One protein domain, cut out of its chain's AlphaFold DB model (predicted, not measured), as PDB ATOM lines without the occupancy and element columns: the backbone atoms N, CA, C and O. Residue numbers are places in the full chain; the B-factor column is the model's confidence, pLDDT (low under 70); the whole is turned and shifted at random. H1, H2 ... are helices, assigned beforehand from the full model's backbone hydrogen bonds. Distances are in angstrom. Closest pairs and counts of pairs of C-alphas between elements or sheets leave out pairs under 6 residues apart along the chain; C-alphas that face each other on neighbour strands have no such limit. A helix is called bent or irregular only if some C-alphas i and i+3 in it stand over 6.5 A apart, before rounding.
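Overview. This is residues 2 to 102 and 194 to 294 of the 296 residues of an uncharacterized protein of Graphocephala atropunctata (UniProt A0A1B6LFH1). Six helices follow one another across the domain as two groups of three, H2, H7 and H3 side by side at one end and H6, H4 and H5 at the other, joined where H3 crosses H6. The short H1 lies at the outer end beside H2, while H8 and H9 make a corner, with H9 at the end of H7. The printed part has 202 residues with nine named helices, H1 to H9 in order, and no named strand: all helix. It is compact, with a radius of gyration of the C-alphas of 19.1 A and spans of 60 by 40 by 29 A.

Arrangement. H1, residues 2 to 8, is close but not clearly touching to H2, residues 13 to 29, with the C-alphas of Leu 4 and Thr 15 closest at 6.4 A. H7, residues 242 to 260, is the hub, touching three helices. H2 touches it at a shallow tilt of 34 degrees, only just short of steep, opposite ways; Gly 21 and Gly 252 have the closest C-alphas, 4.0 A apart. H3, residues 36 to 57, touches H7 the same way, closest at the C-alphas of Leu 40 and Phe 247, 5.5 A. H3 also touches H6, residues 213 to 235, at a steep tilt of 59 degrees, with C-alphas 45 and 217 closest at 5.0 A. H4, residues 65 to 85, touches H6, closest at C-alphas 72 and 216, 4.3 A. H5, residues 194 to 208, touches H4 at a shallow tilt of 30 degrees, opposite ways, closest at C-alphas 77 and 197, 4.8 A. H9, residues 280 to 293, touches H7 with C-alphas 259 and 285 closest at 6.8 A; H7 does so with residues 259 to 260 alone. H8, residues 267 to 276, touches H9 only at the corner, closest at C-alphas 274 and 281, 6.2 A. Every O i to N i+4 pair is within hydrogen-bond range in H1, H3, H4, H6, H7 and H8; it is 8 of 13 in H2, 6 of 11 in H5 and 9 of 10 in H9.

Along the chain. H1 begins at C-alpha 2, (151.033, 157.692, 155.105). H2 is 25.6 A long and irregular, C-alphas 16 and 19 being 7.1 A apart. H3 measures 31.5 A, H4 30.0 A, H5 23.9 A, H6 32.3 A and H7 26.6 A. H9 is only just irregular, C-alphas 290 and 293 being 6.50 A apart, and ends at C-alpha 293, (134.096, 165.231, 149.311).

Size, cuts and confidence. The C-alphas of Pro 102 and His 291, the two farthest apart, are 61.3 A apart. Residues 103 to 193 are not printed, and C-alphas 102 and 194 are 13.5 A apart across this cut. Residues 86 to 102 hold no named element. Residues 233 to 240, of which 233 to 235 belong to H6, stand free. No link printed whole is long. The pLDDT is under 70 at residue 89 and residues 291 to 294.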
ATOM      1  N   CYS A   2     150.259 158.189 156.257       80.50
ATOM      2  CA  CYS A   2     151.033 157.692 155.105       80.50
ATOM      3  C   CYS A   2     151.118 156.162 155.040       80.50
ATOM      4  O   CYS A   2     150.926 155.590 153.974       80.50
ATOM      5  N   PHE A   3     151.297 155.502 156.187       82.50
ATOM      6  CA  PHE A   3     151.270 154.041 156.277       82.50
ATOM      7  C   PHE A   3     149.916 153.441 155.855       82.50
ATOM      8  O   PHE A   3     149.870 152.502 155.072       82.50
ATOM      9  N   LEU A   4     148.799 154.033 156.301       80.00
ATOM     10  CA  LEU A   4     147.454 153.582 155.915       80.00
ATOM     11  C   LEU A   4     147.192 153.781 154.418       80.00
ATOM     12  O   LEU A   4     146.566 152.929 153.797       80.00
ATOM     13  N   ARG A   5     147.702 154.873 153.830       80.25
ATOM     14  CA  ARG A   5     147.658 155.086 152.376       80.25
ATOM     15  C   ARG A   5     148.456 154.016 151.640       80.25
ATOM     16  O   ARG A   5     147.979 153.514 150.634       80.25
ATOM     17  N   TRP A   6     149.656 153.694 152.120       83.62
ATOM     18  CA  TRP A   6     150.484 152.649 151.521       83.62
ATOM     19  C   TRP A   6     149.772 151.290 151.547       83.62
ATOM     20  O   TRP A   6     149.734 150.612 150.529       83.62
ATOM     21  N   LEU A   7     149.124 150.948 152.665       84.81
ATOM     22  CA  LEU A   7     148.411 149.679 152.819       84.81
ATOM     23  C   LEU A   7     147.129 149.587 151.972       84.81
ATOM     24  O   LEU A   7     146.852 148.552 151.379       84.81
ATOM     25  N   LEU A   8     146.319 150.650 151.943       81.75
ATOM     26  CA  LEU A   8     144.978 150.626 151.337       81.75
ATOM     27  C   LEU A   8     144.934 151.227 149.927       81.75
ATOM     28  O   LEU A   8     143.884 151.212 149.288       81.75
ATOM     29  N   GLY A   9     146.032 151.823 149.456       78.25
ATOM     30  CA  GLY A   9     146.154 152.469 148.144       78.25
ATOM     31  C   GLY A   9     145.331 153.753 147.959       78.25
ATOM     32  O   GLY A   9     145.520 154.463 146.974       78.25
ATOM     33  N   ARG A  10     144.432 154.091 148.895       76.81
ATOM     34  CA  ARG A  10     143.520 155.244 148.819       76.81
ATOM     35  C   ARG A  10     143.328 155.924 150.169       76.81
ATOM     36  O   ARG A  10     143.413 155.284 151.215       76.81
ATOM     37  N   TYR A  11     143.004 157.216 150.135       74.38
ATOM     38  CA  TYR A  11     142.500 157.931 151.304       74.38
ATOM     39  C   TYR A  11     140.979 157.792 151.371       74.38
ATOM     40  O   TYR A  11     140.269 158.148 150.439       74.38
ATOM     41  N   THR A  12     140.486 157.267 152.486       77.12
ATOM     42  CA  THR A  12     139.076 157.319 152.893       77.12
ATOM     43  C   THR A  12     138.938 158.188 154.139       77.12
ATOM     44  O   THR A  12     139.905 158.354 154.891       77.12
ATOM     45  N   VAL A  13     137.731 158.683 154.411       72.38
ATOM     46  CA  VAL A  13     137.432 159.491 155.609       72.38
ATOM     47  C   VAL A  13     137.825 158.757 156.906       72.38
ATOM     48  O   VAL A  13     138.309 159.367 157.857       72.38
ATOM     49  N   LEU A  14     137.718 157.423 156.940       78.00
ATOM     50  CA  LEU A  14     138.136 156.592 158.081       78.00
ATOM     51  C   LEU A  14     139.661 156.565 158.262       78.00
ATOM     52  O   LEU A  14     140.174 156.710 159.371       78.00
ATOM     53  N   THR A  15     140.403 156.410 157.167       79.56
ATOM     54  CA  THR A  15     141.878 156.362 157.192       79.56
ATOM     55  C   THR A  15     142.530 157.729 157.377       79.56
ATOM     56  O   THR A  15     143.700 157.798 157.755       79.56
ATOM     57  N   LEU A  16     141.782 158.797 157.088       79.31
ATOM     58  CA  LEU A  16     142.220 160.181 157.193       79.31
ATOM     59  C   LEU A  16     141.842 160.815 158.539       79.31
ATOM     60  O   LEU A  16     142.580 161.653 159.028       79.31
ATOM     61  N   GLY A  17     140.712 160.447 159.141       84.00
ATOM     62  CA  GLY A  17     140.265 161.025 160.413       84.00
ATOM     63  C   GLY A  17     140.291 160.013 161.550       84.00
ATOM     64  O   GLY A  17     141.072 160.150 162.490       84.00
ATOM     65  N   LEU A  18     139.463 158.972 161.429       88.88
ATOM     66  CA  LEU A  18     139.148 158.047 162.520       88.88
ATOM     67  C   LEU A  18     140.387 157.335 163.075       88.88
ATOM     68  O   LEU A  18     140.742 157.543 164.230       88.88
ATOM     69  N   ILE A  19     141.063 156.519 162.262       90.00
ATOM     70  CA  ILE A  19     142.176 155.677 162.741       90.00
ATOM     71  C   ILE A  19     143.340 156.531 163.270       90.00
ATOM     72  O   ILE A  19     143.807 156.281 164.380       90.00
ATOM     73  N   PRO A  20     143.821 157.558 162.544       89.38
ATOM     74  CA  PRO A  20     144.899 158.409 163.040       89.38
ATOM     75  C   PRO A  20     144.499 159.203 164.286       89.38
ATOM     76  O   PRO A  20     145.333 159.372 165.171       89.38
ATOM     77  N   GLY A  21     143.242 159.649 164.377       90.12
ATOM     78  CA  GLY A  21     142.701 160.299 165.567       90.12
ATOM     79  C   GLY A  21     142.668 159.365 166.776       90.12
ATOM     80  O   GLY A  21     143.078 159.770 167.860       90.12
ATOM     81  N   MET A  22     142.283 158.096 166.588       93.88
ATOM     82  CA  MET A  22     142.332 157.079 167.647       93.88
ATOM     83  C   MET A  22     143.759 156.819 168.125       93.88
ATOM     84  O   MET A  22     144.010 156.816 169.327       93.88
ATOM     85  N   VAL A  23     144.700 156.650 167.191       92.62
ATOM     86  CA  VAL A  23     146.121 156.445 167.513       92.62
ATOM     87  C   VAL A  23     146.696 157.668 168.233       92.62
ATOM     88  O   VAL A  23     147.386 157.513 169.236       92.62
ATOM     89  N   GLY A  24     146.370 158.882 167.777       90.56
ATOM     90  CA  GLY A  24     146.762 160.126 168.444       90.56
ATOM     91  C   GLY A  24     146.159 160.265 169.846       90.56
ATOM     92  O   GLY A  24     146.834 160.724 170.764       90.56
ATOM     93  N   GLY A  25     144.928 159.785 170.041       92.38
ATOM     94  CA  GLY A  25     144.288 159.683 171.353       92.38
ATOM     95  C   GLY A  25     145.043 158.786 172.339       92.38
ATOM     96  O   GLY A  25     144.853 158.925 173.544       92.38
ATOM     97  N   GLY A  26     145.945 157.919 171.861       93.69
ATOM     98  CA  GLY A  26     146.842 157.121 172.701       93.69
ATOM     99  C   GLY A  26     147.765 157.959 173.596       93.69
ATOM    100  O   GLY A  26     148.276 157.449 174.590       93.69
ATOM    101  N   GLY A  27     147.913 159.261 173.323       91.31
ATOM    102  CA  GLY A  27     148.583 160.202 174.226       91.31
ATOM    103  C   GLY A  27     147.988 160.246 175.642       91.31
ATOM    104  O   GLY A  27     148.700 160.599 176.576       91.31
ATOM    105  N   ILE A  28     146.740 159.801 175.841       93.38
ATOM    106  CA  ILE A  28     146.103 159.705 177.167       93.38
ATOM    107  C   ILE A  28     146.875 158.812 178.153       93.38
ATOM    108  O   ILE A  28     146.793 159.010 179.363       93.38
ATOM    109  N   PHE A  29     147.658 157.846 177.661       93.50
ATOM    110  CA  PHE A  29     148.486 156.994 178.518       93.50
ATOM    111  C   PHE A  29     149.679 157.738 179.134       93.50
ATOM    112  O   PHE A  29     150.209 157.279 180.145       93.50
ATOM    113  N   ILE A  30     150.072 158.878 178.556       93.19
ATOM    114  CA  ILE A  30     151.113 159.769 179.089       93.19
ATOM    115  C   ILE A  30     150.550 160.626 180.235       93.19
ATOM    116  O   ILE A  30     151.283 160.982 181.153       93.19
ATOM    117  N   GLU A  31     149.248 160.923 180.211       90.25
ATOM    118  CA  GLU A  31     148.582 161.732 181.233       90.25
ATOM    119  C   GLU A  31     148.494 160.989 182.577       90.25
ATOM    120  O   GLU A  31     148.330 159.758 182.643       90.25
ATOM    121  N   ASP A  32     148.551 161.760 183.665       89.00
ATOM    122  CA  ASP A  32     148.420 161.249 185.025       89.00
ATOM    123  C   ASP A  32     147.080 160.500 185.214       89.00
ATOM    124  O   ASP A  32     146.016 161.049 184.892       89.00
ATOM    125  N   PRO A  33     147.080 159.272 185.776       87.00
ATOM    126  CA  PRO A  33     145.870 158.467 185.961       87.00
ATOM    127  C   PRO A  33     144.729 159.169 186.709       87.00
ATOM    128  O   PRO A  33     143.559 158.865 186.468       87.00
ATOM    129  N   SER A  34     145.032 160.119 187.601       85.19
ATOM    130  CA  SER A  34     144.020 160.878 188.345       85.19
ATOM    131  C   SER A  34     143.212 161.834 187.460       85.19
ATOM    132  O   SER A  34     142.053 162.135 187.770       85.19
ATOM    133  N   ARG A  35     143.792 162.285 186.339       86.38
ATOM    134  CA  ARG A  35     143.212 163.288 185.434       86.38
ATOM    135  C   ARG A  35     142.487 162.689 184.239       86.38
ATOM    136  O   ARG A  35     141.529 163.296 183.774       86.38
ATOM    137  N   ARG A  36     142.826 161.465 183.827       89.88
ATOM    138  CA  ARG A  36     142.220 160.787 182.660       89.88
ATOM    139  C   ARG A  36     140.692 160.767 182.679       89.88
ATOM    140  O   ARG A  36     140.044 160.925 181.648       89.88
ATOM    141  N   GLY A  37     140.092 160.611 183.863       88.50
ATOM    142  CA  GLY A  37     138.635 160.651 184.006       88.50
ATOM    143  C   GLY A  37     138.025 162.024 183.687       88.50
ATOM    144  O   GLY A  37     136.905 162.096 183.174       88.50
ATOM    145  N   LEU A  38     138.758 163.105 183.951       90.94
ATOM    146  CA  LEU A  38     138.366 164.466 183.602       90.94
ATOM    147  C   LEU A  38     138.376 164.657 182.082       90.94
ATOM    148  O   LEU A  38     137.396 165.146 181.519       90.94
ATOM    149  N   ASP A  39     139.448 164.207 181.427       91.75
ATOM    150  CA  ASP A  39     139.615 164.316 179.976       91.75
ATOM    151  C   ASP A  39     138.557 163.506 179.238       91.75
ATOM    152  O   ASP A  39     137.907 164.014 178.327       91.75
ATOM    153  N   LEU A  40     138.299 162.276 179.690       93.25
ATOM    154  CA  LEU A  40     137.213 161.465 179.151       93.25
ATOM    155  C   LEU A  40     135.868 162.196 179.258       93.25
ATOM    156  O   LEU A  40     135.108 162.232 178.293       93.25
ATOM    157  N   THR A  41     135.583 162.819 180.404       93.06
ATOM    158  CA  THR A  41     134.338 163.580 180.600       93.06
ATOM    159  C   THR A  41     134.243 164.759 179.631       93.06
ATOM    160  O   THR A  41     133.181 164.993 179.053       93.06
ATOM    161  N   LEU A  42     135.341 165.487 179.416       93.19
ATOM    162  CA  LEU A  42     135.381 166.593 178.461       93.19
ATOM    163  C   LEU A  42     135.142 166.106 177.025       93.19
ATOM    164  O   LEU A  42     134.362 166.711 176.293       93.19
ATOM    165  N   PHE A  43     135.776 165.005 176.626       93.94
ATOM    166  CA  PHE A  43     135.653 164.470 175.271       93.94
ATOM    167  C   PHE A  43     134.282 163.859 174.987       93.94
ATOM    168  O   PHE A  43     133.769 164.044 173.885       93.94
ATOM    169  N   ILE A  44     133.642 163.218 175.971       95.75
ATOM    170  CA  ILE A  44     132.235 162.807 175.840       95.75
ATOM    171  C   ILE A  44     131.361 164.042 175.587       95.75
ATOM    172  O   ILE A  44     130.533 164.017 174.679       95.75
ATOM    173  N   ALA A  45     131.578 165.141 176.321       95.31
ATOM    174  CA  ALA A  45     130.798 166.365 176.144       95.31
ATOM    175  C   ALA A  45     131.016 166.993 174.759       95.31
ATOM    176  O   ALA A  45     130.054 167.418 174.125       95.31
ATOM    177  N   LEU A  46     132.261 167.026 174.271       95.00
ATOM    178  CA  LEU A  46     132.597 167.560 172.946       95.00
ATOM    179  C   LEU A  46     131.991 166.730 171.813       95.00
ATOM    180  O   LEU A  46     131.448 167.293 170.866       95.00
ATOM    181  N   VAL A  47     132.071 165.401 171.908       95.44
ATOM    182  CA  VAL A  47     131.487 164.502 170.908       95.44
ATOM    183  C   VAL A  47     129.960 164.573 170.947       95.44
ATOM    184  O   VAL A  47     129.330 164.603 169.896       95.44
ATOM    185  N   ALA A  48     129.349 164.674 172.129       95.12
ATOM    186  CA  ALA A  48     127.907 164.867 172.243       95.12
ATOM    187  C   ALA A  48     127.446 166.209 171.639       95.12
ATOM    188  O   ALA A  48     126.467 166.225 170.899       95.12
ATOM    189  N   ASP A  49     128.165 167.313 171.887       94.25
ATOM    190  CA  ASP A  49     127.890 168.630 171.278       94.25
ATOM    191  C   ASP A  49     127.950 168.567 169.747       94.25
ATOM    192  O   ASP A  49     127.068 169.072 169.054       94.25
ATOM    193  N   LEU A  50     128.980 167.905 169.226       94.19
ATOM    194  CA  LEU A  50     129.168 167.666 167.802       94.19
ATOM    195  C   LEU A  50     128.000 166.876 167.196       94.19
ATOM    196  O   LEU A  50     127.426 167.321 166.208       94.19
ATOM    197  N   TYR A  51     127.635 165.725 167.767       93.06
ATOM    198  CA  TYR A  51     126.573 164.891 167.195       93.06
ATOM    199  C   TYR A  51     125.192 165.533 167.313       93.06
ATOM    200  O   TYR A  51     124.385 165.367 166.407       93.06
ATOM    201  N   LEU A  52     124.924 166.315 168.364       93.12
ATOM    202  CA  LEU A  52     123.693 167.106 168.438       93.12
ATOM    203  C   LEU A  52     123.588 168.099 167.273       93.12
ATOM    204  O   LEU A  52     122.515 168.228 166.693       93.12
ATOM    205  N   LYS A  53     124.696 168.741 166.885       92.00
ATOM    206  CA  LYS A  53     124.734 169.635 165.717       92.00
ATOM    207  C   LYS A  53     124.600 168.892 164.395       92.00
ATOM    208  O   LYS A  53     123.952 169.406 163.497       92.00
ATOM    209  N   VAL A  54     125.193 167.702 164.274       91.62
ATOM    210  CA  VAL A  54     125.020 166.853 163.080       91.62
ATOM    211  C   VAL A  54     123.556 166.427 162.943       91.62
ATOM    212  O   VAL A  54     122.985 166.529 161.867       91.62
ATOM    213  N   PHE A  55     122.904 166.013 164.032       91.31
ATOM    214  CA  PHE A  55     121.481 165.657 163.999       91.31
ATOM    215  C   PHE A  55     120.564 166.845 163.694       91.31
ATOM    216  O   PHE A  55     119.496 166.651 163.114       91.31
ATOM    217  N   GLU A  56     120.963 168.056 164.079       90.88
ATOM    218  CA  GLU A  56     120.265 169.285 163.708       90.88
ATOM    219  C   GLU A  56     120.458 169.624 162.218       90.88
ATOM    220  O   GLU A  56     119.485 169.978 161.555       90.88
ATOM    221  N   GLU A  57     121.673 169.455 161.679       89.25
ATOM    222  CA  GLU A  57     121.993 169.640 160.251       89.25
ATOM    223  C   GLU A  57     121.210 168.661 159.358       89.25
ATOM    224  O   GLU A  57     120.620 169.071 158.362       89.25
ATOM    225  N   GLU A  58     121.112 167.395 159.768       88.44
ATOM    226  CA  GLU A  58     120.349 166.342 159.079       88.44
ATOM    227  C   GLU A  58     118.825 166.423 159.322       88.44
ATOM    228  O   GLU A  58     118.077 165.517 158.954       88.44
ATOM    229  N   ALA A  59     118.344 167.485 159.982       88.25
ATOM    230  CA  ALA A  59     116.935 167.712 160.320       88.25
ATOM    231  C   ALA A  59     116.255 166.565 161.105       88.25
ATOM    232  O   ALA A  59     115.027 166.445 161.107       88.25
ATOM    233  N   LEU A  60     117.030 165.740 161.819       87.69
ATOM    234  CA  LEU A  60     116.514 164.623 162.617       87.69
ATOM    235  C   LEU A  60     115.900 165.102 163.933       87.69
ATOM    236  O   LEU A  60     114.881 164.571 164.379       87.69
ATOM    237  N   PHE A  61     116.536 166.081 164.585       84.94
ATOM    238  CA  PHE A  61     116.094 166.565 165.888       84.94
ATOM    239  C   PHE A  61     116.492 168.034 166.128       84.94
ATOM    240  O   PHE A  61     117.684 168.341 166.149       84.94
ATOM    241  N   PRO A  62     115.535 168.949 166.380       85.94
ATOM    242  CA  PRO A  62     115.858 170.339 166.677       85.94
ATOM    243  C   PRO A  62     116.389 170.495 168.110       85.94
ATOM    244  O   PRO A  62     115.720 170.147 169.094       85.94
ATOM    245  N   VAL A  63     117.572 171.094 168.258       87.94
ATOM    246  CA  VAL A  63     118.156 171.390 169.572       87.94
ATOM    247  C   VAL A  63     117.528 172.673 170.122       87.94
ATOM    248  O   VAL A  63     118.045 173.779 170.011       87.94
ATOM    249  N   SER A  64     116.344 172.524 170.715       91.62
ATOM    250  CA  SER A  64     115.624 173.626 171.360       91.62
ATOM    251  C   SER A  64     116.083 173.853 172.807       91.62
ATOM    252  O   SER A  64     116.600 172.954 173.472       91.62
ATOM    253  N   ARG A  65     115.779 175.035 173.366       91.75
ATOM    254  CA  ARG A  65     115.995 175.318 174.801       91.75
ATOM    255  C   ARG A  65     115.277 174.324 175.716       91.75
ATOM    256  O   ARG A  65     115.773 174.013 176.797       91.75
ATOM    257  N   THR A  66     114.118 173.826 175.290       92.31
ATOM    258  CA  THR A  66     113.364 172.807 176.026       92.31
ATOM    259  C   THR A  66     114.122 171.487 176.039       92.31
ATOM    260  O   THR A  66     114.233 170.866 177.093       92.31
ATOM    261  N   THR A  67     114.709 171.092 174.906       91.81
ATOM    262  CA  THR A  67     115.568 169.906 174.826       91.81
ATOM    263  C   THR A  67     116.742 170.030 175.792       91.81
ATOM    264  O   THR A  67     116.969 169.128 176.595       91.81
ATOM    265  N   GLU A  68     117.462 171.154 175.762       94.25
ATOM    266  CA  GLU A  68     118.592 171.379 176.665       94.25
ATOM    267  C   GLU A  68     118.187 171.267 178.139       94.25
ATOM    268  O   GLU A  68     118.870 170.609 178.925       94.25
ATOM    269  N   PHE A  69     117.055 171.873 178.507       96.00
ATOM    270  CA  PHE A  69     116.499 171.786 179.853       96.00
ATOM    271  C   PHE A  69     116.157 170.342 180.238       96.00
ATOM    272  O   PHE A  69     116.490 169.917 181.343       96.00
ATOM    273  N   VAL A  70     115.530 169.572 179.344       95.69
ATOM    274  CA  VAL A  70     115.188 168.163 179.590       95.69
ATOM    275  C   VAL A  70     116.451 167.320 179.773       95.69
ATOM    276  O   VAL A  70     116.523 166.543 180.728       95.69
ATOM    277  N   ILE A  71     117.469 167.513 178.926       95.69
ATOM    278  CA  ILE A  71     118.770 166.838 179.056       95.69
ATOM    279  C   ILE A  71     119.404 167.197 180.400       95.69
ATOM    280  O   ILE A  71     119.782 166.302 181.154       95.69
ATOM    281  N   PHE A  72     119.482 168.487 180.733       96.81
ATOM    282  CA  PHE A  72     120.063 168.957 181.989       96.81
ATOM    283  C   PHE A  72     119.310 168.410 183.211       96.81
ATOM    284  O   PHE A  72     119.935 167.900 184.140       96.81
ATOM    285  N   SER A  73     117.977 168.469 183.206       97.56
ATOM    286  CA  SER A  73     117.124 168.026 184.313       97.56
ATOM    287  C   SER A  73     117.222 166.520 184.543       97.56
ATOM    288  O   SER A  73     117.498 166.080 185.661       97.56
ATOM    289  N   SER A  74     117.094 165.725 183.477       97.44
ATOM    290  CA  SER A  74     117.216 164.267 183.543       97.44
ATOM    291  C   SER A  74     118.627 163.841 183.963       97.44
ATOM    292  O   SER A  74     118.798 163.119 184.951       97.44
ATOM    293  N   CYS A  75     119.658 164.350 183.277       97.31
ATOM    294  CA  CYS A  75     121.036 163.935 183.525       97.31
ATOM    295  C   CYS A  75     121.537 164.385 184.896       97.31
ATOM    296  O   CYS A  75     122.173 163.593 185.585       97.31
ATOM    297  N   SER A  76     121.248 165.620 185.323       96.62
ATOM    298  CA  SER A  76     121.679 166.095 186.643       96.62
ATOM    299  C   SER A  76     120.980 165.337 187.771       96.62
ATOM    300  O   SER A  76     121.641 164.932 188.722       96.62
ATOM    301  N   SER A  77     119.680 165.049 187.644       97.31
ATOM    302  CA  SER A  77     118.943 164.275 188.647       97.31
ATOM    303  C   SER A  77     119.506 162.864 188.798       97.31
ATOM    304  O   SER A  77     119.833 162.438 189.910       97.31
ATOM    305  N   LEU A  78     119.686 162.154 187.680       97.12
ATOM    306  CA  LEU A  78     120.258 160.807 187.676       97.12
ATOM    307  C   LEU A  78     121.710 160.799 188.160       97.12
ATOM    308  O   LEU A  78     122.074 159.945 188.968       97.12
ATOM    309  N   LEU A  79     122.523 161.770 187.734       96.38
ATOM    310  CA  LEU A  79     123.906 161.911 188.182       96.38
ATOM    311  C   LEU A  79     123.961 162.064 189.697       96.38
ATOM    312  O   LEU A  79     124.654 161.304 190.365       96.38
ATOM    313  N   LEU A  80     123.205 163.005 190.258       95.69
ATOM    314  CA  LEU A  80     123.216 163.268 191.693       95.69
ATOM    315  C   LEU A  80     122.704 162.066 192.500       95.69
ATOM    316  O   LEU A  80     123.273 161.752 193.546       95.69
ATOM    317  N   TYR A  81     121.701 161.341 191.997       95.56
ATOM    318  CA  TYR A  81     121.270 160.068 192.583       95.56
ATOM    319  C   TYR A  81     122.399 159.027 192.594       95.56
ATOM    320  O   TYR A  81     122.699 158.441 193.641       95.56
ATOM    321  N   CYS A  82     123.066 158.830 191.454       94.00
ATOM    322  CA  CYS A  82     124.203 157.924 191.327       94.00
ATOM    323  C   CYS A  82     125.348 158.320 192.272       94.00
ATOM    324  O   CYS A  82     125.889 157.453 192.954       94.00
ATOM    325  N   LEU A  83     125.664 159.613 192.392       92.62
ATOM    326  CA  LEU A  83     126.712 160.119 193.287       92.62
ATOM    327  C   LEU A  83     126.389 159.936 194.774       92.62
ATOM    328  O   LEU A  83     127.308 159.762 195.575       92.62
ATOM    329  N   ARG A  84     125.106 159.944 195.166       91.88
ATOM    330  CA  ARG A  84     124.714 159.629 196.552       91.88
ATOM    331  C   ARG A  84     124.785 158.144 196.862       91.88
ATOM    332  O   ARG A  84     125.120 157.789 197.990       91.88
ATOM    333  N   LYS A  85     124.419 157.299 195.895       90.38
ATOM    334  CA  LYS A  85     124.259 155.854 196.091       90.38
ATOM    335  C   LYS A  85     125.557 155.073 195.895       90.38
ATOM    336  O   LYS A  85     125.798 154.106 196.610       90.38
ATOM    337  N   ILE A  86     126.364 155.439 194.903       87.69
ATOM    338  CA  ILE A  86     127.512 154.638 194.477       87.69
ATOM    339  C   ILE A  86     128.777 155.140 195.172       87.69
ATOM    340  O   ILE A  86     129.178 156.293 195.029       87.69
ATOM    341  N   LYS A  87     129.447 154.239 195.896       79.62
ATOM    342  CA  LYS A  87     130.761 154.508 196.481       79.62
ATOM    343  C   LYS A  87     131.846 154.439 195.403       79.62
ATOM    344  O   LYS A  87     132.073 153.396 194.783       79.62
ATOM    345  N   GLY A  88     132.547 155.549 195.207       72.62
ATOM    346  CA  GLY A  88     133.700 155.621 194.322       72.62
ATOM    347  C   GLY A  88     134.362 156.993 194.344       72.62
ATOM    348  O   GLY A  88     133.718 158.004 194.634       72.62
ATOM    349  N   SER A  89     135.657 157.006 194.041       68.56
ATOM    350  CA  SER A  89     136.365 158.221 193.652       68.56
ATOM    351  C   SER A  89     136.208 158.382 192.147       68.56
ATOM    352  O   SER A  89     136.536 157.487 191.366       68.56
ATOM    353  N   TYR A  90     135.648 159.511 191.750       75.19
ATOM    354  CA  TYR A  90     135.397 159.853 190.363       75.19
ATOM    355  C   TYR A  90     136.050 161.208 190.103       75.19
ATOM    356  O   TYR A  90     135.917 162.114 190.929       75.19
ATOM    357  N   SER A  91     136.743 161.344 188.977       76.06
ATOM    358  CA  SER A  91     137.277 162.629 188.524       76.06
ATOM    359  C   SER A  91     136.158 163.353 187.779       76.06
ATOM    360  O   SER A  91     136.032 163.224 186.567       76.06
ATOM    361  N   ILE A  92     135.283 164.020 188.537       82.38
ATOM    362  CA  ILE A  92     134.023 164.592 188.043       82.38
ATOM    363  C   ILE A  92     134.205 166.092 187.803       82.38
ATOM    364  O   ILE A  92     134.670 166.812 188.684       82.38
ATOM    365  N   LEU A  93     133.753 166.585 186.648       86.38
ATOM    366  CA  LEU A  93     133.693 168.027 186.338       86.38
ATOM    367  C   LEU A  93     132.504 168.756 186.994       86.38
ATOM    368  O   LEU A  93     132.350 169.967 186.858       86.38
ATOM    369  N   TRP A  94     131.622 168.021 187.664       89.75
ATOM    370  CA  TRP A  94     130.356 168.516 188.189       89.75
ATOM    371  C   TRP A  94     130.544 169.121 189.584       89.75
ATOM    372  O   TRP A  94     130.883 168.394 190.520       89.75
ATOM    373  N   PRO A  95     130.279 170.424 189.768       87.50
ATOM    374  CA  PRO A  95     130.612 171.100 191.017       87.50
ATOM    375  C   PRO A  95     129.551 170.885 192.113       87.50
ATOM    376  O   PRO A  95     129.850 171.017 193.297       87.50
ATOM    377  N   PHE A  96     128.312 170.530 191.755       90.56
ATOM    378  CA  PHE A  96     127.183 170.451 192.693       90.56
ATOM    379  C   PHE A  96     127.070 169.076 193.366       90.56
ATOM    380  O   PHE A  96     126.064 168.387 193.228       90.56
ATOM    381  N   ILE A  97     128.116 168.642 194.066       89.25
ATOM    382  CA  ILE A  97     128.168 167.298 194.660       89.25
ATOM    383  C   ILE A  97     127.289 167.239 195.929       89.25
ATOM    384  O   ILE A  97     127.474 168.049 196.840       89.25
ATOM    385  N   PRO A  98     126.339 166.290 196.029       87.88
ATOM    386  CA  PRO A  98     125.483 166.140 197.198       87.88
ATOM    387  C   PRO A  98     126.200 165.359 198.308       87.88
ATOM    388  O   PRO A  98     127.155 164.620 198.061       87.88
ATOM    389  N   HIS A  99     125.696 165.455 199.541       87.25
ATOM    390  CA  HIS A  99     126.175 164.603 200.628       87.25
ATOM    391  C   HIS A  99     125.877 163.129 200.324       87.25
ATOM    392  O   HIS A  99     124.757 162.767 199.939       87.25
ATOM    393  N   ARG A 100     126.887 162.278 200.514       87.00
ATOM    394  CA  ARG A 100     126.758 160.825 200.360       87.00
ATOM    395  C   ARG A 100     125.754 160.280 201.371       87.00
ATOM    396  O   ARG A 100     125.652 160.802 202.479       87.00
ATOM    397  N   LEU A 101     125.023 159.237 200.985       88.25
ATOM    398  CA  LEU A 101     124.100 158.579 201.900       88.25
ATOM    399  C   LEU A 101     124.910 157.805 202.962       88.25
ATOM    400  O   LEU A 101     125.716 156.953 202.576       88.25
ATOM    401  N   PRO A 102     124.728 158.076 204.269       85.56
ATOM    402  CA  PRO A 102     125.417 157.328 205.318       85.56
ATOM    403  C   PRO A 102     124.955 155.865 205.348       85.56
ATOM    404  O   PRO A 102     123.810 155.546 205.007       85.56
ATOM    405  N   TRP A 194     116.919 158.590 196.841       93.75
ATOM    406  CA  TRP A 194     115.994 159.057 195.808       93.75
ATOM    407  C   TRP A 194     115.462 160.470 196.056       93.75
ATOM    408  O   TRP A 194     115.063 161.093 195.083       93.75
ATOM    409  N   HIS A 195     115.516 161.019 197.282       94.12
ATOM    410  CA  HIS A 195     115.057 162.393 197.562       94.12
ATOM    411  C   HIS A 195     115.745 163.446 196.686       94.12
ATOM    412  O   HIS A 195     115.178 164.500 196.405       94.12
ATOM    413  N   VAL A 196     116.960 163.152 196.220       95.19
ATOM    414  CA  VAL A 196     117.704 164.051 195.341       95.19
ATOM    415  C   VAL A 196     117.191 164.061 193.902       95.19
ATOM    416  O   VAL A 196     117.387 165.065 193.231       95.19
ATOM    417  N   LEU A 197     116.478 163.028 193.439       96.44
ATOM    418  CA  LEU A 197     115.867 163.021 192.103       96.44
ATOM    419  C   LEU A 197     114.859 164.175 191.921       96.44
ATOM    420  O   LEU A 197     115.093 165.021 191.060       96.44
ATOM    421  N   PRO A 198     113.780 164.286 192.727       96.69
ATOM    422  CA  PRO A 198     112.847 165.401 192.599       96.69
ATOM    423  C   PRO A 198     113.492 166.740 192.982       96.69
ATOM    424  O   PRO A 198     113.181 167.755 192.369       96.69
ATOM    425  N   ALA A 199     114.422 166.762 193.944       96.81
ATOM    426  CA  ALA A 199     115.105 167.998 194.325       96.81
ATOM    427  C   ALA A 199     115.956 168.577 193.184       96.81
ATOM    428  O   ALA A 199     115.917 169.780 192.934       96.81
ATOM    429  N   ALA A 200     116.692 167.727 192.465       96.94
ATOM    430  CA  ALA A 200     117.483 168.121 191.307       96.94
ATOM    431  C   ALA A 200     116.609 168.514 190.110       96.94
ATOM    432  O   ALA A 200     116.920 169.496 189.434       96.94
ATOM    433  N   ALA A 201     115.492 167.818 189.884       97.06
ATOM    434  CA  ALA A 201     114.533 168.179 188.846       97.06
ATOM    435  C   ALA A 201     113.931 169.577 189.092       97.06
ATOM    436  O   ALA A 201     113.886 170.400 188.178       97.06
ATOM    437  N   VAL A 202     113.552 169.892 190.339       97.75
ATOM    438  CA  VAL A 202     113.073 171.233 190.727       97.75
ATOM    439  C   VAL A 202     114.191 172.273 190.621       97.75
ATOM    440  O   VAL A 202     113.987 173.346 190.056       97.75
ATOM    441  N   ALA A 203     115.396 171.962 191.103       97.31
ATOM    442  CA  ALA A 203     116.542 172.865 190.988       97.31
ATOM    443  C   ALA A 203     116.887 173.186 189.526       97.31
ATOM    444  O   ALA A 203     117.303 174.302 189.213       97.31
ATOM    445  N   SER A 204     116.655 172.239 188.616       97.06
ATOM    446  CA  SER A 204     116.944 172.390 187.191       97.06
ATOM    447  C   SER A 204     116.132 173.483 186.506       97.06
ATOM    448  O   SER A 204     116.586 173.991 185.486       97.06
ATOM    449  N   PHE A 205     115.011 173.945 187.074       96.62
ATOM    450  CA  PHE A 205     114.307 175.136 186.571       96.62
ATOM    451  C   PHE A 205     115.194 176.388 186.558       96.62
ATOM    452  O   PHE A 205     115.000 177.272 185.723       96.62
ATOM    453  N   CYS A 206     116.234 176.438 187.398       96.06
ATOM    454  CA  CYS A 206     117.234 177.506 187.358       96.06
ATOM    455  C   CYS A 206     117.961 177.579 186.011       96.06
ATOM    456  O   CYS A 206     118.427 178.653 185.639       96.06
ATOM    457  N   TYR A 207     118.045 176.475 185.259       95.50
ATOM    458  CA  TYR A 207     118.675 176.434 183.939       95.50
ATOM    459  C   TYR A 207     118.053 177.448 182.967       95.50
ATOM    460  O   TYR A 207     118.748 177.981 182.110       95.50
ATOM    461  N   LEU A 208     116.777 177.809 183.151       94.19
ATOM    462  CA  LEU A 208     116.102 178.834 182.347       94.19
ATOM    463  C   LEU A 208     116.722 180.237 182.507       94.19
ATOM    464  O   LEU A 208     116.600 181.066 181.608       94.19
ATOM    465  N   ILE A 209     117.419 180.500 183.618       94.12
ATOM    466  CA  ILE A 209     118.126 181.767 183.880       94.12
ATOM    467  C   ILE A 209     119.413 181.852 183.048       94.12
ATOM    468  O   ILE A 209     119.772 182.921 182.548       94.12
ATOM    469  N   HIS A 210     120.116 180.727 182.893       92.50
ATOM    470  CA  HIS A 210     121.368 180.632 182.150       92.50
ATOM    471  C   HIS A 210     121.392 179.349 181.296       92.50
ATOM    472  O   HIS A 210     122.102 178.395 181.637       92.50
ATOM    473  N   PRO A 211     120.637 179.317 180.180       92.50
ATOM    474  CA  PRO A 211     120.652 178.176 179.278       92.50
ATOM    475  C   PRO A 211     122.032 178.077 178.625       92.50
ATOM    476  O   PRO A 211     122.506 179.021 177.990       92.50
ATOM    477  N   ASN A 212     122.711 176.957 178.854       91.81
ATOM    478  CA  ASN A 212     124.021 176.670 178.294       91.81
ATOM    479  C   ASN A 212     124.185 175.161 178.100       91.81
ATOM    480  O   ASN A 212     124.462 174.441 179.067       91.81
ATOM    481  N   LEU A 213     124.073 174.715 176.846       93.12
ATOM    482  CA  LEU A 213     124.188 173.314 176.448       93.12
ATOM    483  C   LEU A 213     125.440 172.636 177.025       93.12
ATOM    484  O   LEU A 213     125.372 171.484 177.442       93.12
ATOM    485  N   SER A 214     126.564 173.351 177.160       91.94
ATOM    486  CA  SER A 214     127.778 172.783 177.757       91.94
ATOM    487  C   SER A 214     127.557 172.279 179.191       91.94
ATOM    488  O   SER A 214     128.118 171.254 179.560       91.94
ATOM    489  N   LEU A 215     126.715 172.937 179.999       92.88
ATOM    490  CA  LEU A 215     126.383 172.460 181.349       92.88
ATOM    491  C   LEU A 215     125.561 171.165 181.304       92.88
ATOM    492  O   LEU A 215     125.820 170.249 182.086       92.88
ATOM    493  N   ALA A 216     124.604 171.076 180.376       95.31
ATOM    494  CA  ALA A 216     123.803 169.871 180.157       95.31
ATOM    495  C   ALA A 216     124.682 168.693 179.715       95.31
ATOM    496  O   ALA A 216     124.577 167.594 180.260       95.31
ATOM    497  N   LEU A 217     125.620 168.944 178.802       95.62
ATOM    498  CA  LEU A 217     126.544 167.933 178.299       95.62
ATOM    499  C   LEU A 217     127.590 167.510 179.335       95.62
ATOM    500  O   LEU A 217     127.950 166.337 179.378       95.62
ATOM    501  N   ILE A 218     128.028 168.405 180.224       94.88
ATOM    502  CA  ILE A 218     128.873 168.028 181.368       94.88
ATOM    503  C   ILE A 218     128.097 167.112 182.326       94.88
ATOM    504  O   ILE A 218     128.656 166.118 182.794       94.88
ATOM    505  N   ALA A 219     126.817 167.391 182.606       95.62
ATOM    506  CA  ALA A 219     125.981 166.501 183.419       95.62
ATOM    507  C   ALA A 219     125.849 165.114 182.768       95.62
ATOM    508  O   ALA A 219     126.091 164.097 183.419       95.62
ATOM    509  N   PHE A 220     125.529 165.083 181.471       96.62
ATOM    510  CA  PHE A 220     125.429 163.860 180.670       96.62
ATOM    511  C   PHE A 220     126.736 163.054 180.663       96.62
ATOM    512  O   PHE A 220     126.723 161.837 180.842       96.62
ATOM    513  N   SER A 221     127.874 163.729 180.511       95.75
ATOM    514  CA  SER A 221     129.186 163.083 180.420       95.75
ATOM    515  C   SER A 221     129.610 162.461 181.744       95.75
ATOM    516  O   SER A 221     130.022 161.301 181.779       95.75
ATOM    517  N   ASN A 222     129.432 163.188 182.852       94.75
ATOM    518  CA  ASN A 222     129.694 162.647 184.186       94.75
ATOM    519  C   ASN A 222     128.753 161.477 184.506       94.75
ATOM    520  O   ASN A 222     129.192 160.477 185.071       94.75
ATOM    521  N   LEU A 223     127.473 161.565 184.121       95.75
ATOM    522  CA  LEU A 223     126.526 160.461 184.292       95.75
ATOM    523  C   LEU A 223     126.983 159.228 183.511       95.75
ATOM    524  O   LEU A 223     127.072 158.143 184.084       95.75
ATOM    525  N   SER A 224     127.330 159.407 182.237       93.94
ATOM    526  CA  SER A 224     127.826 158.340 181.367       93.94
ATOM    527  C   SER A 224     129.060 157.668 181.968       93.94
ATOM    528  O   SER A 224     129.103 156.445 182.080       93.94
ATOM    529  N   GLN A 225     130.025 158.448 182.463       92.50
ATOM    530  CA  GLN A 225     131.217 157.914 183.118       92.50
ATOM    531  C   GLN A 225     130.880 157.100 184.378       92.50
ATOM    532  O   GLN A 225     131.378 155.983 184.553       92.50
ATOM    533  N   VAL A 226     130.032 157.634 185.263       92.19
ATOM    534  CA  VAL A 226     129.642 156.956 186.509       92.19
ATOM    535  C   VAL A 226     128.907 155.646 186.211       92.19
ATOM    536  O   VAL A 226     129.219 154.616 186.817       92.19
ATOM    537  N   VAL A 227     127.982 155.667 185.250       92.06
ATOM    538  CA  VAL A 227     127.210 154.498 184.813       92.06
ATOM    539  C   VAL A 227     128.128 153.446 184.189       92.06
ATOM    540  O   VAL A 227     128.098 152.293 184.622       92.06
ATOM    541  N   CYS A 228     129.007 153.822 183.256       90.50
ATOM    542  CA  CYS A 228     129.962 152.900 182.633       90.50
ATOM    543  C   CYS A 228     130.857 152.211 183.673       90.50
ATOM    544  O   CYS A 228     131.000 150.985 183.663       90.50
ATOM    545  N   ARG A 229     131.396 152.966 184.642       89.38
ATOM    546  CA  ARG A 229     132.189 152.400 185.747       89.38
ATOM    547  C   ARG A 229     131.375 151.437 186.611       89.38
ATOM    548  O   ARG A 229     131.895 150.407 187.041       89.38
ATOM    549  N   GLN A 230     130.108 151.750 186.880       89.62
ATOM    550  CA  GLN A 230     129.232 150.880 187.662       89.62
ATOM    551  C   GLN A 230     128.928 149.569 186.926       89.62
ATOM    552  O   GLN A 230     129.029 148.498 187.528       89.62
ATOM    553  N   TYR A 231     128.594 149.636 185.635       89.62
ATOM    554  CA  TYR A 231     128.344 148.449 184.820       89.62
ATOM    555  C   TYR A 231     129.587 147.574 184.701       89.62
ATOM    556  O   TYR A 231     129.479 146.363 184.878       89.62
ATOM    557  N   ARG A 232     130.773 148.172 184.531       89.25
ATOM    558  CA  ARG A 232     132.047 147.443 184.543       89.25
ATOM    559  C   ARG A 232     132.229 146.627 185.824       89.25
ATOM    560  O   ARG A 232     132.536 145.440 185.752       89.25
ATOM    561  N   LYS A 233     131.997 147.246 186.990       88.25
ATOM    562  CA  LYS A 233     132.081 146.563 188.294       88.25
ATOM    563  C   LYS A 233     131.043 145.447 188.425       88.25
ATOM    564  O   LYS A 233     131.369 144.368 188.907       88.25
ATOM    565  N   LYS A 234     129.803 145.693 187.990       90.12
ATOM    566  CA  LYS A 234     128.702 144.721 188.083       90.12
ATOM    567  C   LYS A 234     128.921 143.504 187.180       90.12
ATOM    568  O   LYS A 234     128.653 142.387 187.604       90.12
ATOM    569  N   LEU A 235     129.416 143.727 185.964       91.56
ATOM    570  CA  LEU A 235     129.696 142.685 184.972       91.56
ATOM    571  C   LEU A 235     131.042 141.982 185.193       91.56
ATOM    572  O   LEU A 235     131.344 141.045 184.465       91.56
ATOM    573  N   LYS A 236     131.845 142.419 186.179       91.12
ATOM    574  CA  LYS A 236     133.191 141.888 186.460       91.12
ATOM    575  C   LYS A 236     134.058 141.797 185.193       91.12
ATOM    576  O   LYS A 236     134.734 140.799 184.962       91.12
ATOM    577  N   LEU A 237     134.001 142.835 184.355       90.38
ATOM    578  CA  LEU A 237     134.787 142.900 183.119       90.38
ATOM    579  C   LEU A 237     136.294 142.891 183.424       90.38
ATOM    580  O   LEU A 237     136.693 143.403 184.476       90.38
ATOM    581  N   PRO A 238     137.133 142.389 182.498       90.44
ATOM    582  CA  PRO A 238     138.577 142.343 182.694       90.44
ATOM    583  C   PRO A 238     139.174 143.736 182.938       90.44
ATOM    584  O   PRO A 238     138.599 144.776 182.572       90.44
ATOM    585  N   GLU A 239     140.350 143.760 183.567       85.31
ATOM    586  CA  GLU A 239     141.095 144.973 183.924       85.31
ATOM    587  C   GLU A 239     141.763 145.640 182.712       85.31
ATOM    588  O   GLU A 239     142.956 145.908 182.688       85.31
ATOM    589  N   TRP A 240     140.982 145.909 181.672       88.25
ATOM    590  CA  TRP A 240     141.436 146.651 180.504       88.25
ATOM    591  C   TRP A 240     141.297 148.164 180.728       88.25
ATOM    592  O   TRP A 240     140.461 148.597 181.539       88.25
ATOM    593  N   PRO A 241     142.092 148.985 180.020       90.44
ATOM    594  CA  PRO A 241     142.027 150.444 180.084       90.44
ATOM    595  C   PRO A 241     140.818 150.971 179.289       90.44
ATOM    596  O   PRO A 241     140.945 151.639 178.267       90.44
ATOM    597  N   TRP A 242     139.607 150.603 179.722       89.56
ATOM    598  CA  TRP A 242     138.356 150.897 179.010       89.56
ATOM    599  C   TRP A 242     138.107 152.394 178.822       89.56
ATOM    600  O   TRP A 242     137.532 152.799 177.816       89.56
ATOM    601  N   GLU A 243     138.512 153.212 179.793       89.44
ATOM    602  CA  GLU A 243     138.324 154.663 179.746       89.44
ATOM    603  C   GLU A 243     139.252 155.303 178.720       89.44
ATOM    604  O   GLU A 243     138.802 156.115 177.916       89.44
ATOM    605  N   GLU A 244     140.510 154.872 178.683       92.44
ATOM    606  CA  GLU A 244     141.484 155.286 177.682       92.44
ATOM    607  C   GLU A 244     141.086 154.796 176.284       92.44
ATOM    608  O   GLU A 244     141.177 155.547 175.318       92.44
ATOM    609  N   MET A 245     140.572 153.568 176.158       93.62
ATOM    610  CA  MET A 245     140.044 153.053 174.889       93.62
ATOM    611  C   MET A 245     138.844 153.853 174.387       93.62
ATOM    612  O   MET A 245     138.777 154.180 173.201       93.62
ATOM    613  N   LEU A 246     137.916 154.201 175.281       93.88
ATOM    614  CA  LEU A 246     136.783 155.050 174.937       93.88
ATOM    615  C   LEU A 246     137.253 156.454 174.543       93.88
ATOM    616  O   LEU A 246     136.788 156.982 173.540       93.88
ATOM    617  N   PHE A 247     138.207 157.030 175.273       94.69
ATOM    618  CA  PHE A 247     138.819 158.311 174.924       94.69
ATOM    619  C   PHE A 247     139.453 158.277 173.527       94.69
ATOM    620  O   PHE A 247     139.172 159.150 172.706       94.69
ATOM    621  N   MET A 248     140.248 157.245 173.222       95.56
ATOM    622  CA  MET A 248     140.844 157.051 171.897       95.56
ATOM    623  C   MET A 248     139.766 157.002 170.811       95.56
ATOM    624  O   MET A 248     139.876 157.695 169.800       95.56
ATOM    625  N   LEU A 249     138.688 156.245 171.031       95.12
ATOM    626  CA  LEU A 249     137.570 156.172 170.092       95.12
ATOM    627  C   LEU A 249     136.891 157.535 169.888       95.12
ATOM    628  O   LEU A 249     136.675 157.941 168.748       95.12
ATOM    629  N   LEU A 250     136.590 158.256 170.972       95.50
ATOM    630  CA  LEU A 250     135.977 159.588 170.922       95.50
ATOM    631  C   LEU A 250     136.858 160.585 170.165       95.50
ATOM    632  O   LEU A 250     136.350 161.353 169.349       95.50
ATOM    633  N   MET A 251     138.175 160.530 170.376       93.75
ATOM    634  CA  MET A 251     139.134 161.354 169.645       93.75
ATOM    635  C   MET A 251     139.109 161.030 168.147       93.75
ATOM    636  O   MET A 251     139.020 161.928 167.312       93.75
ATOM    637  N   GLY A 252     139.079 159.746 167.792       93.19
ATOM    638  CA  GLY A 252     138.887 159.307 166.413       93.19
ATOM    639  C   GLY A 252     137.599 159.832 165.775       93.19
ATOM    640  O   GLY A 252     137.640 160.363 164.665       93.19
ATOM    641  N   LEU A 253     136.460 159.708 166.462       93.00
ATOM    642  CA  LEU A 253     135.162 160.187 165.965       93.00
ATOM    643  C   LEU A 253     135.160 161.703 165.749       93.00
ATOM    644  O   LEU A 253     134.618 162.190 164.755       93.00
ATOM    645  N   LEU A 254     135.812 162.448 166.638       92.19
ATOM    646  CA  LEU A 254     135.970 163.891 166.518       92.19
ATOM    647  C   LEU A 254     136.764 164.259 165.247       92.19
ATOM    648  O   LEU A 254     136.324 165.085 164.453       92.19
ATOM    649  N   PHE A 255     137.895 163.600 164.977       88.69
ATOM    650  CA  PHE A 255     138.652 163.838 163.738       88.69
ATOM    651  C   PHE A 255     137.937 163.342 162.478       88.69
ATOM    652  O   PHE A 255     138.061 163.950 161.418       88.69
ATOM    653  N   HIS A 256     137.189 162.244 162.571       88.00
ATOM    654  CA  HIS A 256     136.382 161.742 161.464       88.00
ATOM    655  C   HIS A 256     135.327 162.765 161.034       88.00
ATOM    656  O   HIS A 256     135.249 163.124 159.863       88.00
ATOM    657  N   THR A 257     134.578 163.291 161.999       86.88
ATOM    658  CA  THR A 257     133.541 164.302 161.757       86.88
ATOM    659  C   THR A 257     134.102 165.648 161.328       86.88
ATOM    660  O   THR A 257     133.455 166.342 160.556       86.88
ATOM    661  N   ARG A 258     135.337 166.005 161.707       85.94
ATOM    662  CA  ARG A 258     136.017 167.172 161.121       85.94
ATOM    663  C   ARG A 258     136.137 167.075 159.598       85.94
ATOM    664  O   ARG A 258     136.119 168.111 158.932       85.94
ATOM    665  N   ALA A 259     136.317 165.860 159.080       81.19
ATOM    666  CA  ALA A 259     136.426 165.593 157.654       81.19
ATOM    667  C   ALA A 259     135.058 165.491 156.966       81.19
ATOM    668  O   ALA A 259     134.963 165.915 155.824       81.19
ATOM    669  N   SER A 260     134.033 164.924 157.617       81.75
ATOM    670  CA  SER A 260     132.705 164.731 157.007       81.75
ATOM    671  C   SER A 260     131.726 165.889 157.233       81.75
ATOM    672  O   SER A 260     131.088 166.312 156.281       81.75
ATOM    673  N   HIS A 261     131.649 166.439 158.449       85.19
ATOM    674  CA  HIS A 261     130.756 167.542 158.839       85.19
ATOM    675  C   HIS A 261     131.562 168.709 159.443       85.19
ATOM    676  O   HIS A 261     131.538 168.946 160.658       85.19
ATOM    677  N   PRO A 262     132.318 169.463 158.621       83.44
ATOM    678  CA  PRO A 262     133.203 170.522 159.108       83.44
ATOM    679  C   PRO A 262     132.461 171.663 159.824       83.44
ATOM    680  O   PRO A 262     133.053 172.308 160.695       83.44
ATOM    681  N   GLN A 263     131.186 171.893 159.490       85.12
ATOM    682  CA  GLN A 263     130.349 172.951 160.067       85.12
ATOM    683  C   GLN A 263     129.942 172.655 161.519       85.12
ATOM    684  O   GLN A 263     129.866 173.565 162.348       85.12
ATOM    685  N   CYS A 264     129.748 171.379 161.861       88.25
ATOM    686  CA  CYS A 264     129.324 170.942 163.195       88.25
ATOM    687  C   CYS A 264     130.481 170.842 164.201       88.25
ATOM    688  O   CYS A 264     130.255 170.675 165.403       88.25
ATOM    689  N   PHE A 265     131.730 170.947 163.739       88.94
ATOM    690  CA  PHE A 265     132.902 170.691 164.567       88.94
ATOM    691  C   PHE A 265     133.083 171.733 165.699       88.94
ATOM    692  O   PHE A 265     132.986 172.944 165.462       88.94
ATOM    693  N   PRO A 266     133.375 171.314 166.949       89.31
ATOM    694  CA  PRO A 266     133.475 172.232 168.082       89.31
ATOM    695  C   PRO A 266     134.545 173.322 167.902       89.31
ATOM    696  O   PRO A 266     135.731 173.046 167.716       89.31
ATOM    697  N   ARG A 267     134.150 174.593 168.069       86.25
ATOM    698  CA  ARG A 267     135.040 175.766 167.910       86.25
ATOM    699  C   ARG A 267     136.271 175.745 168.816       86.25
ATOM    700  O   ARG A 267     137.322 176.251 168.436       86.25
ATOM    701  N   TYR A 268     136.138 175.211 170.029       85.44
ATOM    702  CA  TYR A 268     137.269 175.058 170.944       85.44
ATOM    703  C   TYR A 268     138.332 174.133 170.344       85.44
ATOM    704  O   TYR A 268     139.500 174.510 170.272       85.44
ATOM    705  N   MET A 269     137.912 172.979 169.824       88.00
ATOM    706  CA  MET A 269     138.812 172.017 169.195       88.00
ATOM    707  C   MET A 269     139.416 172.558 167.900       88.00
ATOM    708  O   MET A 269     140.591 172.312 167.653       88.00
ATOM    709  N   TYR A 270     138.676 173.375 167.137       86.44
ATOM    710  CA  TYR A 270     139.236 174.120 166.000       86.44
ATOM    711  C   TYR A 270     140.455 174.943 166.430       86.44
ATOM    712  O   TYR A 270     141.538 174.781 165.879       86.44
ATOM    713  N   LYS A 271     140.299 175.771 167.472       86.56
ATOM    714  CA  LYS A 271     141.385 176.624 167.975       86.56
ATOM    715  C   LYS A 271     142.566 175.818 168.499       86.56
ATOM    716  O   LYS A 271     143.702 176.199 168.243       86.56
ATOM    717  N   VAL A 272     142.311 174.730 169.225       87.00
ATOM    718  CA  VAL A 272     143.374 173.854 169.741       87.00
ATOM    719  C   VAL A 272     144.168 173.242 168.587       87.00
ATOM    720  O   VAL A 272     145.394 173.299 168.594       87.00
ATOM    721  N   MET A 273     143.481 172.716 167.571       86.00
ATOM    722  CA  MET A 273     144.121 172.118 166.398       86.00
ATOM    723  C   MET A 273     144.922 173.136 165.588       86.00
ATOM    724  O   MET A 273     146.071 172.876 165.239       86.00
ATOM    725  N   ASP A 274     144.340 174.301 165.315       86.88
ATOM    726  CA  ASP A 274     144.996 175.346 164.531       86.88
ATOM    727  C   ASP A 274     146.214 175.916 165.271       86.88
ATOM    728  O   ASP A 274     147.263 176.121 164.665       86.88
ATOM    729  N   THR A 275     146.128 176.067 166.598       87.44
ATOM    730  CA  THR A 275     147.264 176.500 167.427       87.44
ATOM    731  C   THR A 275     148.367 175.443 167.455       87.44
ATOM    732  O   THR A 275     149.535 175.771 167.273       87.44
ATOM    733  N   GLY A 276     148.013 174.168 167.641       84.31
ATOM    734  CA  GLY A 276     148.985 173.074 167.715       84.31
ATOM    735  C   GLY A 276     149.634 172.711 166.377       84.31
ATOM    736  O   GLY A 276     150.654 172.029 166.365       84.31
ATOM    737  N   THR A 277     149.057 173.141 165.253       85.44
ATOM    738  CA  THR A 277     149.555 172.811 163.907       85.44
ATOM    739  C   THR A 277     149.959 174.029 163.084       85.44
ATOM    740  O   THR A 277     150.207 173.886 161.888       85.44
ATOM    741  N   GLU A 278     150.020 175.216 163.694       87.56
ATOM    742  CA  GLU A 278     150.321 176.478 163.002       87.56
ATOM    743  C   GLU A 278     149.406 176.700 161.779       87.56
ATOM    744  O   GLU A 278     149.858 177.035 160.685       87.56
ATOM    745  N   ASN A 279     148.103 176.457 161.945       84.69
ATOM    746  CA  ASN A 279     147.061 176.536 160.910       84.69
ATOM    747  C   ASN A 279     147.203 175.552 159.727       84.69
ATOM    748  O   ASN A 279     146.411 175.607 158.781       84.69
ATOM    749  N   ARG A 280     148.152 174.603 159.752       84.50
ATOM    750  CA  ARG A 280     148.328 173.620 158.661       84.50
ATOM    751  C   ARG A 280     147.126 172.690 158.503       84.50
ATOM    752  O   ARG A 280     146.865 172.205 157.402       84.50
ATOM    753  N   THR A 281     146.364 172.465 159.572       83.00
ATOM    754  CA  THR A 281     145.097 171.720 159.540       83.00
ATOM    755  C   THR A 281     144.108 172.295 158.539       83.00
ATOM    756  O   THR A 281     143.494 171.529 157.800       83.00
ATOM    757  N   GLN A 282     143.981 173.620 158.444       80.62
ATOM    758  CA  GLN A 282     143.043 174.245 157.506       80.62
ATOM    759  C   GLN A 282     143.417 173.967 156.045       80.62
ATOM    760  O   GLN A 282     142.549 173.683 155.218       80.62
ATOM    761  N   ILE A 283     144.716 173.948 155.735       83.31
ATOM    762  CA  ILE A 283     145.220 173.625 154.395       83.31
ATOM    763  C   ILE A 283     144.893 172.169 154.048       83.31
ATOM    764  O   ILE A 283     144.361 171.883 152.980       83.31
ATOM    765  N   ILE A 284     145.148 171.236 154.966       81.31
ATOM    766  CA  ILE A 284     144.875 169.813 154.729       81.31
ATOM    767  C   ILE A 284     143.378 169.576 154.519       81.31
ATOM    768  O   ILE A 284     142.995 168.929 153.547       81.31
ATOM    769  N   TYR A 285     142.521 170.109 155.393       79.69
ATOM    770  CA  TYR A 285     141.082 169.874 155.286       79.69
ATOM    771  C   TYR A 285     140.439 170.586 154.089       79.69
ATOM    772  O   TYR A 285     139.519 170.025 153.505       79.69
ATOM    773  N   SER A 286     140.952 171.742 153.655       79.38
ATOM    774  CA  SER A 286     140.483 172.382 152.413       79.38
ATOM    775  C   SER A 286     140.857 171.577 151.161       79.38
ATOM    776  O   SER A 286     140.058 171.463 150.232       79.38
ATOM    777  N   LEU A 287     142.033 170.936 151.141       78.75
ATOM    778  CA  LEU A 287     142.406 169.992 150.078       78.75
ATOM    779  C   LEU A 287     141.533 168.731 150.095       78.75
ATOM    780  O   LEU A 287     141.176 168.207 149.040       78.75
ATOM    781  N   VAL A 288     141.184 168.241 151.285       76.44
ATOM    782  CA  VAL A 288     140.307 167.077 151.471       76.44
ATOM    783  C   VAL A 288     138.898 167.386 150.984       76.44
ATOM    784  O   VAL A 288     138.341 166.609 150.220       76.44
ATOM    785  N   GLU A 289     138.342 168.537 151.342       73.06
ATOM    786  CA  GLU A 289     137.036 168.977 150.853       73.06
ATOM    787  C   GLU A 289     137.020 169.081 149.319       73.06
ATOM    788  O   GLU A 289     136.155 168.504 148.658       73.06
ATOM    789  N   LYS A 290     138.062 169.684 148.734       71.88
ATOM    790  CA  LYS A 290     138.196 169.854 147.281       71.88
ATOM    791  C   LYS A 290     138.381 168.543 146.501       71.88
ATOM    792  O   LYS A 290     138.034 168.487 145.323       71.88
ATOM    793  N   HIS A 291     138.977 167.506 147.093       69.12
ATOM    794  CA  HIS A 291     139.382 166.298 146.354       69.12
ATOM    795  C   HIS A 291     138.706 164.996 146.795       69.12
ATOM    796  O   HIS A 291     138.657 164.053 146.004       69.12
ATOM    797  N   LEU A 292     138.204 164.914 148.028       65.38
ATOM    798  CA  LEU A 292     137.588 163.711 148.600       65.38
ATOM    799  C   LEU A 292     136.073 163.843 148.797       65.38
ATOM    800  O   LEU A 292     135.394 162.829 148.660       65.38
ATOM    801  N   LEU A 293     135.541 165.038 149.089       57.12
ATOM    802  CA  LEU A 293     134.096 165.231 149.311       57.12
ATOM    803  C   LEU A 293     133.314 165.534 148.023       57.12
ATOM    804  O   LEU A 293     132.200 165.055 147.885       57.12
ATOM    805  N   LEU A 294     133.914 166.202 147.028       48.81
ATOM    806  CA  LEU A 294     133.301 166.439 145.701       48.81
ATOM    807  C   LEU A 294     133.199 165.182 144.804       48.81
ATOM    808  O   LEU A 294     132.991 165.287 143.598       48.81
TER     809      LEU A 294